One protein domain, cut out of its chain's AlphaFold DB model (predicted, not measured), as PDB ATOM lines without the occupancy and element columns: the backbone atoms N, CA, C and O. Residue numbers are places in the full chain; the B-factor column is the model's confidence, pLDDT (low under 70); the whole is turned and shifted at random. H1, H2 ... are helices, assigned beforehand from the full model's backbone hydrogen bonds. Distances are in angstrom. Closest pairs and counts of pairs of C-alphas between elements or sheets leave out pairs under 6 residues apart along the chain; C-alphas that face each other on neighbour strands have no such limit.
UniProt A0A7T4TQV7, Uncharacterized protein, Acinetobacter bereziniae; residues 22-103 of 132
ATOM      1  N   SER A  22      -4.345  17.022  19.058       94.81
ATOM      2  CA  SER A  22      -4.883  16.406  20.279       94.81
ATOM      3  C   SER A  22      -6.387  16.147  20.230       94.81
ATOM      4  O   SER A  22      -6.905  15.457  21.101       94.81
ATOM      5  N   ASN A  23      -7.083  16.681  19.230       96.06
ATOM      6  CA  ASN A  23      -8.525  16.549  19.056       96.06
ATOM      7  C   ASN A  23      -8.901  16.599  17.564       96.06
ATOM      8  O   ASN A  23      -8.063  16.834  16.684       96.06
ATOM      9  N   TYR A  24     -10.187  16.401  17.276       96.81
ATOM     10  CA  TYR A  24     -10.707  16.383  15.913       96.81
ATOM     11  C   TYR A  24     -10.515  17.715  15.170       96.81
ATOM     12  O   TYR A  24     -10.101  17.708  14.012       96.81
ATOM     13  N   ALA A  25     -10.758  18.859  15.817       96.88
ATOM     14  CA  ALA A  25     -10.608  20.173  15.189       96.88
ATOM     15  C   ALA A  25      -9.148  20.461  14.807       96.88
ATOM     16  O   ALA A  25      -8.883  20.936  13.703       96.88
ATOM     17  N   GLU A  26      -8.187  20.127  15.672       97.25
ATOM     18  CA  GLU A  26      -6.760  20.255  15.367       97.25
ATOM     19  C   GLU A  26      -6.359  19.363  14.186       97.25
ATOM     20  O   GLU A  26      -5.623  19.826  13.318       97.25
ATOM     21  N   CYS A  27      -6.899  18.142  14.094       98.00
ATOM     22  CA  CYS A  27      -6.677  17.250  12.951       98.00
ATOM     23  C   CYS A  27      -7.196  17.856  11.640       98.00
ATOM     24  O   CYS A  27      -6.493  17.880  10.631       98.00
ATOM     25  N   ILE A  28      -8.400  18.441  11.663       97.75
ATOM     26  CA  ILE A  28      -8.945  19.161  10.506       97.75
ATOM     27  C   ILE A  28      -8.036  20.339  10.123       97.75
ATOM     28  O   ILE A  28      -7.752  20.529   8.944       97.75
ATOM     29  N   LEU A  29      -7.541  21.128  11.082       97.44
ATOM     30  CA  LEU A  29      -6.665  22.273  10.789       97.44
ATOM     31  C   LEU A  29      -5.239  21.891  10.373       97.44
ATOM     32  O   LEU A  29      -4.518  22.753   9.850       97.44
ATOM     33  N   GLU A  30      -4.811  20.661  10.636       97.00
ATOM     34  CA  GLU A  30      -3.548  20.108  10.150       97.00
ATOM     35  C   GLU A  30      -3.671  19.705   8.678       97.00
ATOM     36  O   GLU A  30      -2.896  20.193   7.855       97.00
ATOM     37  N   ASP A  31      -4.692  18.913   8.341       97.19
ATOM     38  CA  ASP A  31      -4.738  18.182   7.068       97.19
ATOM     39  C   ASP A  31      -5.663  18.811   6.006       97.19
ATOM     40  O   ASP A  31      -5.430  18.663   4.807       97.19
ATOM     41  N   MET A  32      -6.721  19.525   6.407       97.69
ATOM     42  CA  MET A  32      -7.722  20.096   5.488       97.69
ATOM     43  C   MET A  32      -7.245  21.305   4.653       97.69
ATOM     44  O   MET A  32      -7.687  21.426   3.502       97.69
ATOM     45  N   PRO A  33      -6.393  22.222   5.163       97.94
ATOM     46  CA  PRO A  33      -5.922  23.382   4.403       97.94
ATOM     47  C   PRO A  33      -5.314  23.035   3.039       97.94
ATOM     48  O   PRO A  33      -4.508  22.122   2.911       97.94
ATOM     49  N   GLY A  34      -5.663  23.806   2.006       97.62
ATOM     50  CA  GLY A  34      -5.172  23.579   0.640       97.62
ATOM     51  C   GLY A  34      -5.967  22.537  -0.153       97.62
ATOM     52  O   GLY A  34      -5.686  22.313  -1.330       97.62
ATOM     53  N   THR A  35      -6.989  21.923   0.448       98.00
ATOM     54  CA  THR A  35      -7.816  20.930  -0.241       98.00
ATOM     55  C   THR A  35      -8.648  21.569  -1.357       98.00
ATOM     56  O   THR A  35      -9.451  22.480  -1.143       98.00
ATOM     57  N   SER A  36      -8.491  21.050  -2.574       96.81
ATOM     58  CA  SER A  36      -9.299  21.406  -3.749       96.81
ATOM     59  C   SER A  36     -10.267  20.295  -4.172       96.81
ATOM     60  O   SER A  36     -11.269  20.567  -4.828       96.81
ATOM     61  N   ASN A  37     -10.004  19.049  -3.767       95.81
ATOM     62  CA  ASN A  37     -10.749  17.867  -4.191       95.81
ATOM     63  C   ASN A  37     -11.657  17.334  -3.068       95.81
ATOM     64  O   ASN A  37     -11.225  17.133  -1.935       95.81
ATOM     65  N   GLU A  38     -12.913  17.048  -3.408       96.25
ATOM     66  CA  GLU A  38     -13.926  16.548  -2.472       96.25
ATOM     67  C   GLU A  38     -13.589  15.170  -1.872       96.25
ATOM     68  O   GLU A  38     -13.865  14.915  -0.696       96.25
ATOM     69  N   SER A  39     -12.960  14.294  -2.657       97.69
ATOM     70  CA  SER A  39     -12.495  12.972  -2.217       97.69
ATOM     71  C   SER A  39     -11.375  13.088  -1.181       97.69
ATOM     72  O   SER A  39     -11.372  12.375  -0.175       97.69
ATOM     73  N   VAL A  40     -10.467  14.053  -1.369       97.75
ATOM     74  CA  VAL A  40      -9.410  14.357  -0.391       97.75
ATOM     75  C   VAL A  40     -10.033  14.850   0.911       97.75
ATOM     76  O   VAL A  40      -9.760  14.277   1.962       97.75
ATOM     77  N   ARG A  41     -10.960  15.816   0.848       97.81
ATOM     78  CA  ARG A  41     -11.698  16.287   2.031       97.81
ATOM     79  C   ARG A  41     -12.396  15.136   2.765       97.81
ATOM     80  O   ARG A  41     -12.336  15.059   3.988       97.81
ATOM     81  N   TYR A  42     -13.072  14.242   2.037       97.25
ATOM     82  CA  TYR A  42     -13.750  13.086   2.643       97.25
ATOM     83  C   TYR A  42     -12.768  12.116   3.317       97.25
ATOM     84  O   TYR A  42     -13.031  11.623   4.411       97.25
ATOM     85  N   SER A  43     -11.610  11.883   2.700       98.31
ATOM     86  CA  SER A  43     -10.563  11.023   3.261       98.31
ATOM     87  C   SER A  43      -9.970  11.611   4.543       98.31
ATOM     88  O   SER A  43      -9.790  10.884   5.520       98.31
ATOM     89  N   ILE A  44      -9.742  12.927   4.573       98.25
ATOM     90  CA  ILE A  44      -9.284  13.644   5.771       98.25
ATOM     91  C   ILE A  44     -10.309  13.502   6.896       98.25
ATOM     92  O   ILE A  44      -9.945  13.148   8.015       98.25
ATOM     93  N   HIS A  45     -11.600  13.676   6.599       95.94
ATOM     94  CA  HIS A  45     -12.660  13.413   7.572       95.94
ATOM     95  C   HIS A  45     -12.595  12.003   8.143       95.94
ATOM     96  O   HIS A  45     -12.595  11.856   9.361       95.94
ATOM     97  N   GLY A  46     -12.522  10.984   7.283       96.75
ATOM     98  CA  GLY A  46     -12.454   9.590   7.717       96.75
ATOM     99  C   GLY A  46     -11.234   9.311   8.593       96.75
ATOM    100  O   GLY A  46     -11.332   8.601   9.594       96.75
ATOM    101  N   GLN A  47     -10.087   9.906   8.264       97.88
ATOM    102  CA  GLN A  47      -8.875   9.768   9.065       97.88
ATOM    103  C   GLN A  47      -9.006  10.465  10.424       97.88
ATOM    104  O   GLN A  47      -8.661   9.872  11.447       97.88
ATOM    105  N   CYS A  48      -9.512  11.698  10.452       97.62
ATOM    106  CA  CYS A  48      -9.681  12.449  11.691       97.62
ATOM    107  C   CYS A  48     -10.754  11.834  12.593       97.62
ATOM    108  O   CYS A  48     -10.527  11.728  13.794       97.62
ATOM    109  N   SER A  49     -11.876  11.359  12.048       96.25
ATOM    110  CA  SER A  49     -12.936  10.724  12.841       96.25
ATOM    111  C   SER A  49     -12.510   9.364  13.390       96.25
ATOM    112  O   SER A  49     -12.870   9.014  14.507       96.25
ATOM    113  N   SER A  50     -11.676   8.622  12.654       97.75
ATOM    114  CA  SER A  50     -11.098   7.369  13.154       97.75
ATOM    115  C   SER A  50     -10.127   7.600  14.316       97.75
ATOM    116  O   SER A  50     -10.051   6.776  15.222       97.75
ATOM    117  N   LYS A  51      -9.376   8.713  14.300       96.88
ATOM    118  CA  LYS A  51      -8.469   9.103  15.395       96.88
ATOM    119  C   LYS A  51      -9.224   9.694  16.593       96.88
ATOM    120  O   LYS A  51      -8.829   9.457  17.729       96.88
ATOM    121  N   PHE A  52     -10.285  10.456  16.333       96.69
ATOM    122  CA  PHE A  52     -11.055  11.212  17.321       96.69
ATOM    123  C   PHE A  52     -12.554  10.898  17.167       96.69
ATOM    124  O   PHE A  52     -13.277  11.651  16.511       96.69
ATOM    125  N   PRO A  53     -13.037   9.783  17.749       94.56
ATOM    126  CA  PRO A  53     -14.383   9.264  17.491       94.56
ATOM    127  C   PRO A  53     -15.508  10.152  18.036       94.56
ATOM    128  O   PRO A  53     -16.610  10.126  17.499       94.56
ATOM    129  N   ASN A  54     -15.222  10.965  19.056       92.25
ATOM    130  CA  ASN A  54     -16.172  11.919  19.633       92.25
ATOM    131  C   ASN A  54     -16.275  13.230  18.828       92.25
ATOM    132  O   ASN A  54     -17.035  14.120  19.193       92.25
ATOM    133  N   LEU A  55     -15.521  13.359  17.728       93.31
ATOM    134  CA  LEU A  55     -15.564  14.511  16.827       93.31
ATOM    135  C   LEU A  55     -15.410  15.844  17.590       93.31
ATOM    136  O   LEU A  55     -14.401  16.054  18.262       93.31
ATOM    137  N   TYR A  56     -16.387  16.746  17.465       92.94
ATOM    138  CA  TYR A  56     -16.400  18.044  18.138       92.94
ATOM    139  C   TYR A  56     -16.931  17.985  19.580       92.94
ATOM    140  O   TYR A  56     -16.625  18.886  20.354       92.94
ATOM    141  N   ASP A  57     -17.634  16.918  19.971       90.50
ATOM    142  CA  ASP A  57     -18.298  16.812  21.281       90.50
ATOM    143  C   ASP A  57     -17.311  16.645  22.455       90.50
ATOM    144  O   ASP A  57     -17.701  16.719  23.617       90.50
ATOM    145  N   ASP A  58     -16.026  16.432  22.167       91.31
ATOM    146  CA  ASP A  58     -14.945  16.314  23.160       91.31
ATOM    147  C   ASP A  58     -14.051  17.565  23.212       91.31
ATOM    148  O   ASP A  58     -12.979  17.566  23.815       91.31
ATOM    149  N   ILE A  59     -14.460  18.634  22.525       94.88
ATOM    150  CA  ILE A  59     -13.667  19.851  22.351       94.88
ATOM    151  C   ILE A  59     -14.281  20.958  23.186       94.88
ATOM    152  O   ILE A  59     -15.434  21.340  22.975       94.88
ATOM    153  N   LYS A  60     -13.502  21.527  24.108       95.25
ATOM    154  CA  LYS A  60     -13.942  22.720  24.833       95.25
ATOM    155  C   LYS A  60     -13.865  23.929  23.911       95.25
ATOM    156  O   LYS A  60     -12.848  24.179  23.265       95.25
ATOM    157  N   GLN A  61     -14.938  24.702  23.874       95.12
ATOM    158  CA  GLN A  61     -15.022  25.909  23.072       95.12
ATOM    159  C   GLN A  61     -13.926  26.904  23.492       95.12
ATOM    160  O   GLN A  61     -13.795  27.272  24.661       95.12
ATOM    161  N   GLY A  62     -13.116  27.334  22.528       94.50
ATOM    162  CA  GLY A  62     -12.002  28.256  22.729       94.50
ATOM    163  C   GLY A  62     -10.740  27.635  23.337       94.50
ATOM    164  O   GLY A  62      -9.865  28.388  23.762       94.50
ATOM    165  N   GLU A  63     -10.598  26.306  23.392       95.12
ATOM    166  CA  GLU A  63      -9.434  25.652  24.022       95.12
ATOM    167  C   GLU A  63      -8.084  25.923  23.337       95.12
ATOM    168  O   GLU A  63      -7.030  25.734  23.942       95.12
ATOM    169  N   GLY A  64      -8.099  26.388  22.085       94.81
ATOM    170  CA  GLY A  64      -6.908  26.824  21.357       94.81
ATOM    171  C   GLY A  64      -6.425  28.227  21.744       94.81
ATOM    172  O   GLY A  64      -5.336  28.630  21.328       94.81
ATOM    173  N   LEU A  65      -7.200  28.980  22.530       94.75
ATOM    174  CA  LEU A  65      -6.826  30.298  23.044       94.75
ATOM    175  C   LEU A  65      -5.887  30.179  24.258       94.75
ATOM    176  O   LEU A  65      -5.932  29.219  25.019       94.75
ATOM    177  N   GLY A  66      -5.042  31.187  24.479       91.50
ATOM    178  CA  GLY A  66      -4.136  31.232  25.630       91.50
ATOM    179  C   GLY A  66      -2.834  31.971  25.341       91.50
ATOM    180  O   GLY A  66      -2.636  32.517  24.260       91.50
ATOM    181  N   PHE A  67      -1.918  31.981  26.312       85.56
ATOM    182  CA  PHE A  67      -0.645  32.712  26.203       85.56
ATOM    183  C   PHE A  67       0.260  32.205  25.064       85.56
ATOM    184  O   PHE A  67       1.004  32.981  24.474       85.56
ATOM    185  N   SER A  68       0.169  30.916  24.730       86.69
ATOM    186  CA  SER A  68       0.946  30.276  23.657       86.69
ATOM    187  C   SER A  68       0.079  29.861  22.462       86.69
ATOM    188  O   SER A  68       0.444  28.937  21.737       86.69
ATOM    189  N   SER A  69      -1.081  30.502  22.265       90.81
ATOM    190  CA  SER A  69      -1.979  30.171  21.153       90.81
ATOM    191  C   SER A  69      -1.357  30.503  19.800       90.81
ATOM    192  O   SER A  69      -0.768  31.573  19.634       90.81
ATOM    193  N   SER A  70      -1.604  29.655  18.800       92.00
ATOM    194  CA  SER A  70      -1.214  29.922  17.410       92.00
ATOM    195  C   SER A  70      -1.982  31.088  16.778       92.00
ATOM    196  O   SER A  70      -1.457  31.739  15.882       92.00
ATOM    197  N   PHE A  71      -3.211  31.349  17.236       96.31
ATOM    198  CA  PHE A  71      -4.083  32.409  16.727       96.31
ATOM    199  C   PHE A  71      -4.814  33.096  17.879       96.31
ATOM    200  O   PHE A  71      -5.193  32.444  18.852       96.31
ATOM    201  N   LYS A  72      -5.053  34.404  17.764       95.56
ATOM    202  CA  LYS A  72      -5.695  35.203  18.822       95.56
ATOM    203  C   LYS A  72      -7.218  35.127  18.791       95.56
ATOM    204  O   LYS A  72      -7.865  35.480  19.775       95.56
ATOM    205  N   ASN A  73      -7.794  34.765  17.647       95.00
ATOM    206  CA  ASN A  73      -9.233  34.631  17.440       95.00
ATOM    207  C   ASN A  73      -9.536  33.760  16.207       95.00
ATOM    208  O   ASN A  73      -8.650  33.462  15.400       95.00
ATOM    209  N   ARG A  74     -10.810  33.386  16.057       95.00
ATOM    210  CA  ARG A  74     -11.331  32.600  14.932       95.00
ATOM    211  C   ARG A  74     -10.957  33.176  13.572       95.00
ATOM    212  O   ARG A  74     -10.512  32.425  12.711       95.00
ATOM    213  N   ASP A  75     -11.152  34.472  13.359       94.94
ATOM    214  CA  ASP A  75     -10.999  35.063  12.028       94.94
ATOM    215  C   ASP A  75      -9.531  35.025  11.571       94.94
ATOM    216  O   ASP A  75      -9.253  34.725  10.412       94.94
ATOM    217  N   GLU A  76      -8.581  35.213  12.493       97.62
ATOM    218  CA  GLU A  76      -7.148  35.028  12.228       97.62
ATOM    219  C   GLU A  76      -6.832  33.584  11.803       97.62
ATOM    220  O   GLU A  76      -6.130  33.370  10.809       97.62
ATOM    221  N   CYS A  77      -7.406  32.593  12.495       97.81
ATOM    222  CA  CYS A  77      -7.288  31.180  12.125       97.81
ATOM    223  C   CYS A  77      -7.867  30.912  10.729       97.81
ATOM    224  O   CYS A  77      -7.196  30.309   9.890       97.81
ATOM    225  N   VAL A  78      -9.080  31.400  10.449       96.75
ATOM    226  CA  VAL A  78      -9.776  31.217   9.165       96.75
ATOM    227  C   VAL A  78      -8.960  31.803   8.020       96.75
ATOM    228  O   VAL A  78      -8.718  31.111   7.030       96.75
ATOM    229  N   ILE A  79      -8.489  33.044   8.156       97.06
ATOM    230  CA  ILE A  79      -7.678  33.716   7.133       97.06
ATOM    231  C   ILE A  79      -6.400  32.920   6.856       97.06
ATOM    232  O   ILE A  79      -6.045  32.702   5.696       97.06
ATOM    233  N   ALA A  80      -5.715  32.457   7.904       97.62
ATOM    234  CA  ALA A  80      -4.470  31.712   7.761       97.62
ATOM    235  C   ALA A  80      -4.680  30.326   7.131       97.62
ATOM    236  O   ALA A  80      -3.903  29.915   6.267       97.62
ATOM    237  N   LYS A  81      -5.721  29.601   7.553       97.12
ATOM    238  CA  LYS A  81      -5.938  28.192   7.196       97.12
ATOM    239  C   LYS A  81      -6.716  27.997   5.896       97.12
ATOM    240  O   LYS A  81      -6.500  26.994   5.225       97.12
ATOM    241  N   ASN A  82      -7.549  28.953   5.482       95.12
ATOM    242  CA  ASN A  82      -8.307  28.850   4.228       95.12
ATOM    243  C   ASN A  82      -7.644  29.488   3.013       95.12
ATOM    244  O   ASN A  82      -8.156  29.321   1.910       95.12
ATOM    245  N   LYS A  83      -6.514  30.185   3.174       94.50
ATOM    246  CA  LYS A  83      -5.891  30.990   2.109       94.50
ATOM    247  C   LYS A  83      -5.764  30.275   0.755       94.50
ATOM    248  O   LYS A  83      -5.908  30.917  -0.280       94.50
ATOM    249  N   ASN A  84      -5.504  28.966   0.774       95.94
ATOM    250  CA  ASN A  84      -5.277  28.152  -0.422       95.94
ATOM    251  C   ASN A  84      -6.340  27.053  -0.627       95.94
ATOM    252  O   ASN A  84      -6.159  26.178  -1.472       95.94
ATOM    253  N   THR A  85      -7.422  27.050   0.153       96.94
ATOM    254  CA  THR A  85      -8.469  26.020   0.087       96.94
ATOM    255  C   THR A  85      -9.534  26.431  -0.926       96.94
ATOM    256  O   THR A  85     -10.190  27.456  -0.765       96.94
ATOM    257  N   ILE A  86      -9.714  25.627  -1.977       96.31
ATOM    258  CA  ILE A  86     -10.688  25.902  -3.052       96.31
ATOM    259  C   ILE A  86     -12.008  25.168  -2.802       96.31
ATOM    260  O   ILE A  86     -13.080  25.669  -3.144       96.31
ATOM    261  N   ASN A  87     -11.952  23.966  -2.220       96.38
ATOM    262  CA  ASN A  87     -13.147  23.173  -1.977       96.38
ATOM    263  C   ASN A  87     -14.017  23.838  -0.894       96.38
ATOM    264  O   ASN A  87     -13.582  24.026   0.238       96.38
ATOM    265  N   GLN A  88     -15.268  24.155  -1.233       94.19
ATOM    266  CA  GLN A  88     -16.176  24.879  -0.338       94.19
ATOM    267  C   GLN A  88     -16.477  24.113   0.954       94.19
ATOM    268  O   GLN A  88     -16.507  24.703   2.032       94.19
ATOM    269  N   ASN A  89     -16.645  22.792   0.869       93.69
ATOM    270  CA  ASN A  89     -16.908  21.969   2.044       93.69
ATOM    271  C   ASN A  89     -15.677  21.896   2.956       93.69
ATOM    272  O   ASN A  89     -15.808  21.958   4.174       93.69
ATOM    273  N   ALA A  90     -14.472  21.808   2.394       96.56
ATOM    274  CA  ALA A  90     -13.225  21.902   3.148       96.56
ATOM    275  C   ALA A  90     -13.128  23.247   3.882       96.56
ATOM    276  O   ALA A  90     -12.837  23.262   5.076       96.56
ATOM    277  N   THR A  91     -13.470  24.352   3.214       96.19
ATOM    278  CA  THR A  91     -13.528  25.684   3.834       96.19
ATOM    279  C   THR A  91     -14.512  25.738   5.003       96.19
ATOM    280  O   THR A  91     -14.176  26.278   6.055       96.19
ATOM    281  N   ILE A  92     -15.703  25.143   4.870       94.94
ATOM    282  CA  ILE A  92     -16.689  25.061   5.965       94.94
ATOM    283  C   ILE A  92     -16.116  24.291   7.160       94.94
ATOM    284  O   ILE A  92     -16.226  24.750   8.295       94.94
ATOM    285  N   ASN A  93     -15.458  23.158   6.914       94.94
ATOM    286  CA  ASN A  93     -14.837  22.369   7.976       94.94
ATOM    287  C   ASN A  93     -13.710  23.118   8.688       94.94
ATOM    288  O   ASN A  93     -13.631  23.081   9.913       94.94
ATOM    289  N   ILE A  94     -12.868  23.832   7.938       97.06
ATOM    290  CA  ILE A  94     -11.811  24.675   8.512       97.06
ATOM    291  C   ILE A  94     -12.429  25.800   9.346       97.06
ATOM    292  O   ILE A  94     -11.972  26.047  10.459       97.06
ATOM    293  N   ASN A  95     -13.486  26.453   8.855       95.38
ATOM    294  CA  ASN A  95     -14.185  27.502   9.599       95.38
ATOM    295  C   ASN A  95     -14.731  26.984  10.924       95.38
ATOM    296  O   ASN A  95     -14.581  27.647  11.950       95.38
ATOM    297  N   LEU A  96     -15.335  25.799  10.903       94.62
ATOM    298  CA  LEU A  96     -15.883  25.186  12.096       94.62
ATOM    299  C   LEU A  96     -14.786  24.821  13.100       94.62
ATOM    300  O   LEU A  96     -14.878  25.193  14.266       94.62
ATOM    301  N   ALA A  97     -13.715  24.174  12.646       96.38
ATOM    302  CA  ALA A  97     -12.584  23.846  13.505       96.38
ATOM    303  C   ALA A  97     -11.928  25.107  14.103       96.38
ATOM    304  O   ALA A  97     -11.606  25.137  15.292       96.38
ATOM    305  N   CYS A  98     -11.795  26.180  13.316       96.62
ATOM    306  CA  CYS A  98     -11.331  27.474  13.814       96.62
ATOM    307  C   CYS A  98     -12.300  28.095  14.831       96.62
ATOM    308  O   CYS A  98     -11.836  28.713  15.787       96.62
ATOM    309  N   SER A  99     -13.616  27.952  14.645       94.25
ATOM    310  CA  SER A  99     -14.610  28.418  15.620       94.25
ATOM    311  C   SER A  99     -14.461  27.642  16.925       94.25
ATOM    312  O   SER A  99     -14.212  28.266  17.949       94.25
ATOM    313  N   CYS A 100     -14.445  26.307  16.895       94.75
ATOM    314  CA  CYS A 100     -14.272  25.498  18.105       94.75
ATOM    315  C   CYS A 100     -13.014  25.868  18.899       94.75
ATOM    316  O   CYS A 100     -13.065  25.973  20.118       94.75
ATOM    317  N   LEU A 101     -11.877  26.072  18.226       95.81
ATOM    318  CA  LEU A 101     -10.596  26.276  18.906       95.81
ATOM    319  C   LEU A 101     -10.323  27.736  19.285       95.81
ATOM    320  O   LEU A 101      -9.647  27.981  20.280       95.81
ATOM    321  N   TYR A 102     -10.808  28.708  18.509       96.06
ATOM    322  CA  TYR A 102     -10.370  30.106  18.623       96.06
ATOM    323  C   TYR A 102     -11.515  31.120  18.744       96.06
ATOM    324  O   TYR A 102     -11.277  32.331  18.705       96.06
ATOM    325  N   GLU A 103     -12.756  30.673  18.915       93.75
ATOM    326  CA  GLU A 103     -13.869  31.529  19.327       93.75
ATOM    327  C   GLU A 103     -14.095  31.408  20.835       93.75
ATOM    328  O   GLU A 103     -14.084  30.312  21.394       93.75
TER     329      GLU A 103
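What this domain is: This is residues 22 to 103 of the 132 residues of an uncharacterized protein of Acinetobacter bereziniae (UniProt A0A7T4TQV7). The longest helix, H4, is the core of a compact cluster of four helices: H3 folds back beside it as a helical hairpin, and short H1 crosses it. H2 meets H4 only near their beginnings, making a narrow V, and H1 packs on both of them. A long stretch with no named element, residues 52 to 73, runs from the end of H2 past the last residues of H4 to the beginning of H3. The printed part has 82 residues with four named helices, in the order H1, H2, H3, H4, and no named strand; its class is all helix. It is compact, with a radius of gyration of the C-alphas of 11.9 A and spans of 36 by 28 by 16 A.

How they stand to each other: H4, residues 88 to 102, is the hub, touching three other helices. It touches H1, residues 24 to 31, at a steep tilt of 54 degrees, opposite ways; the closest C-alphas are those of Ala 25 and Ala 97, 4.5 A apart. H3, residues 74 to 82, and H4 form a helical hairpin; they touch, with the C-alphas of Arg 74 and Tyr 102 closest at 4.6 A, and run opposite ways at 37 degrees, only just a steep tilt. H2, residues 38 to 51, and H4 touch only at their ends, with residues 38 to 41 of H2 and 89 to 90 of H4; the closest C-alphas, those of Arg 41 and Ala 90, are 5.9 A apart. These two run the same way at a shallow tilt of 34.8 degrees, only just short of steep. H1 and H2 touch, with the C-alphas of Cys 27 and Cys 48 closest at 5.8 A, and run opposite ways at a steep tilt of 46 degrees. H1 and H3 are close but not clearly touching, their closest C-alphas, those of Leu 29 and Lys 81, being 7.0 A apart. H2 and H3 are apart. Leaving out H2 and H4, which touch only at their ends, the helix packing is mostly crossed: of the 3 pairs of helices that touch, 0 are at a shallow tilt. In H1, H2, H3 and H4 every O i to N i+4 pair is within hydrogen-bond range.

Where its parts are: H4 measures 20.5 A from first to last C-alpha and ends at C-alpha 102, (-10.370, 30.106, 18.623). H2 measures 20.1 A and begins at C-alpha 38, (-13.926, 16.548, -2.472). H3 measures 11.7 A. H1 measures 10.8 A and begins at C-alpha 24, (-10.707, 16.383, 15.913).

The domain as a whole: The two C-alphas farthest apart, those of Ser 39 and Phe 67, are 36.6 A apart. The printed part has no cut. The link from H2 to H3 is long, that from H1 to H2 short, and that from H3 to H4 tight. The mean pLDDT of the printed part is 95.6, and no printed residue is under 70.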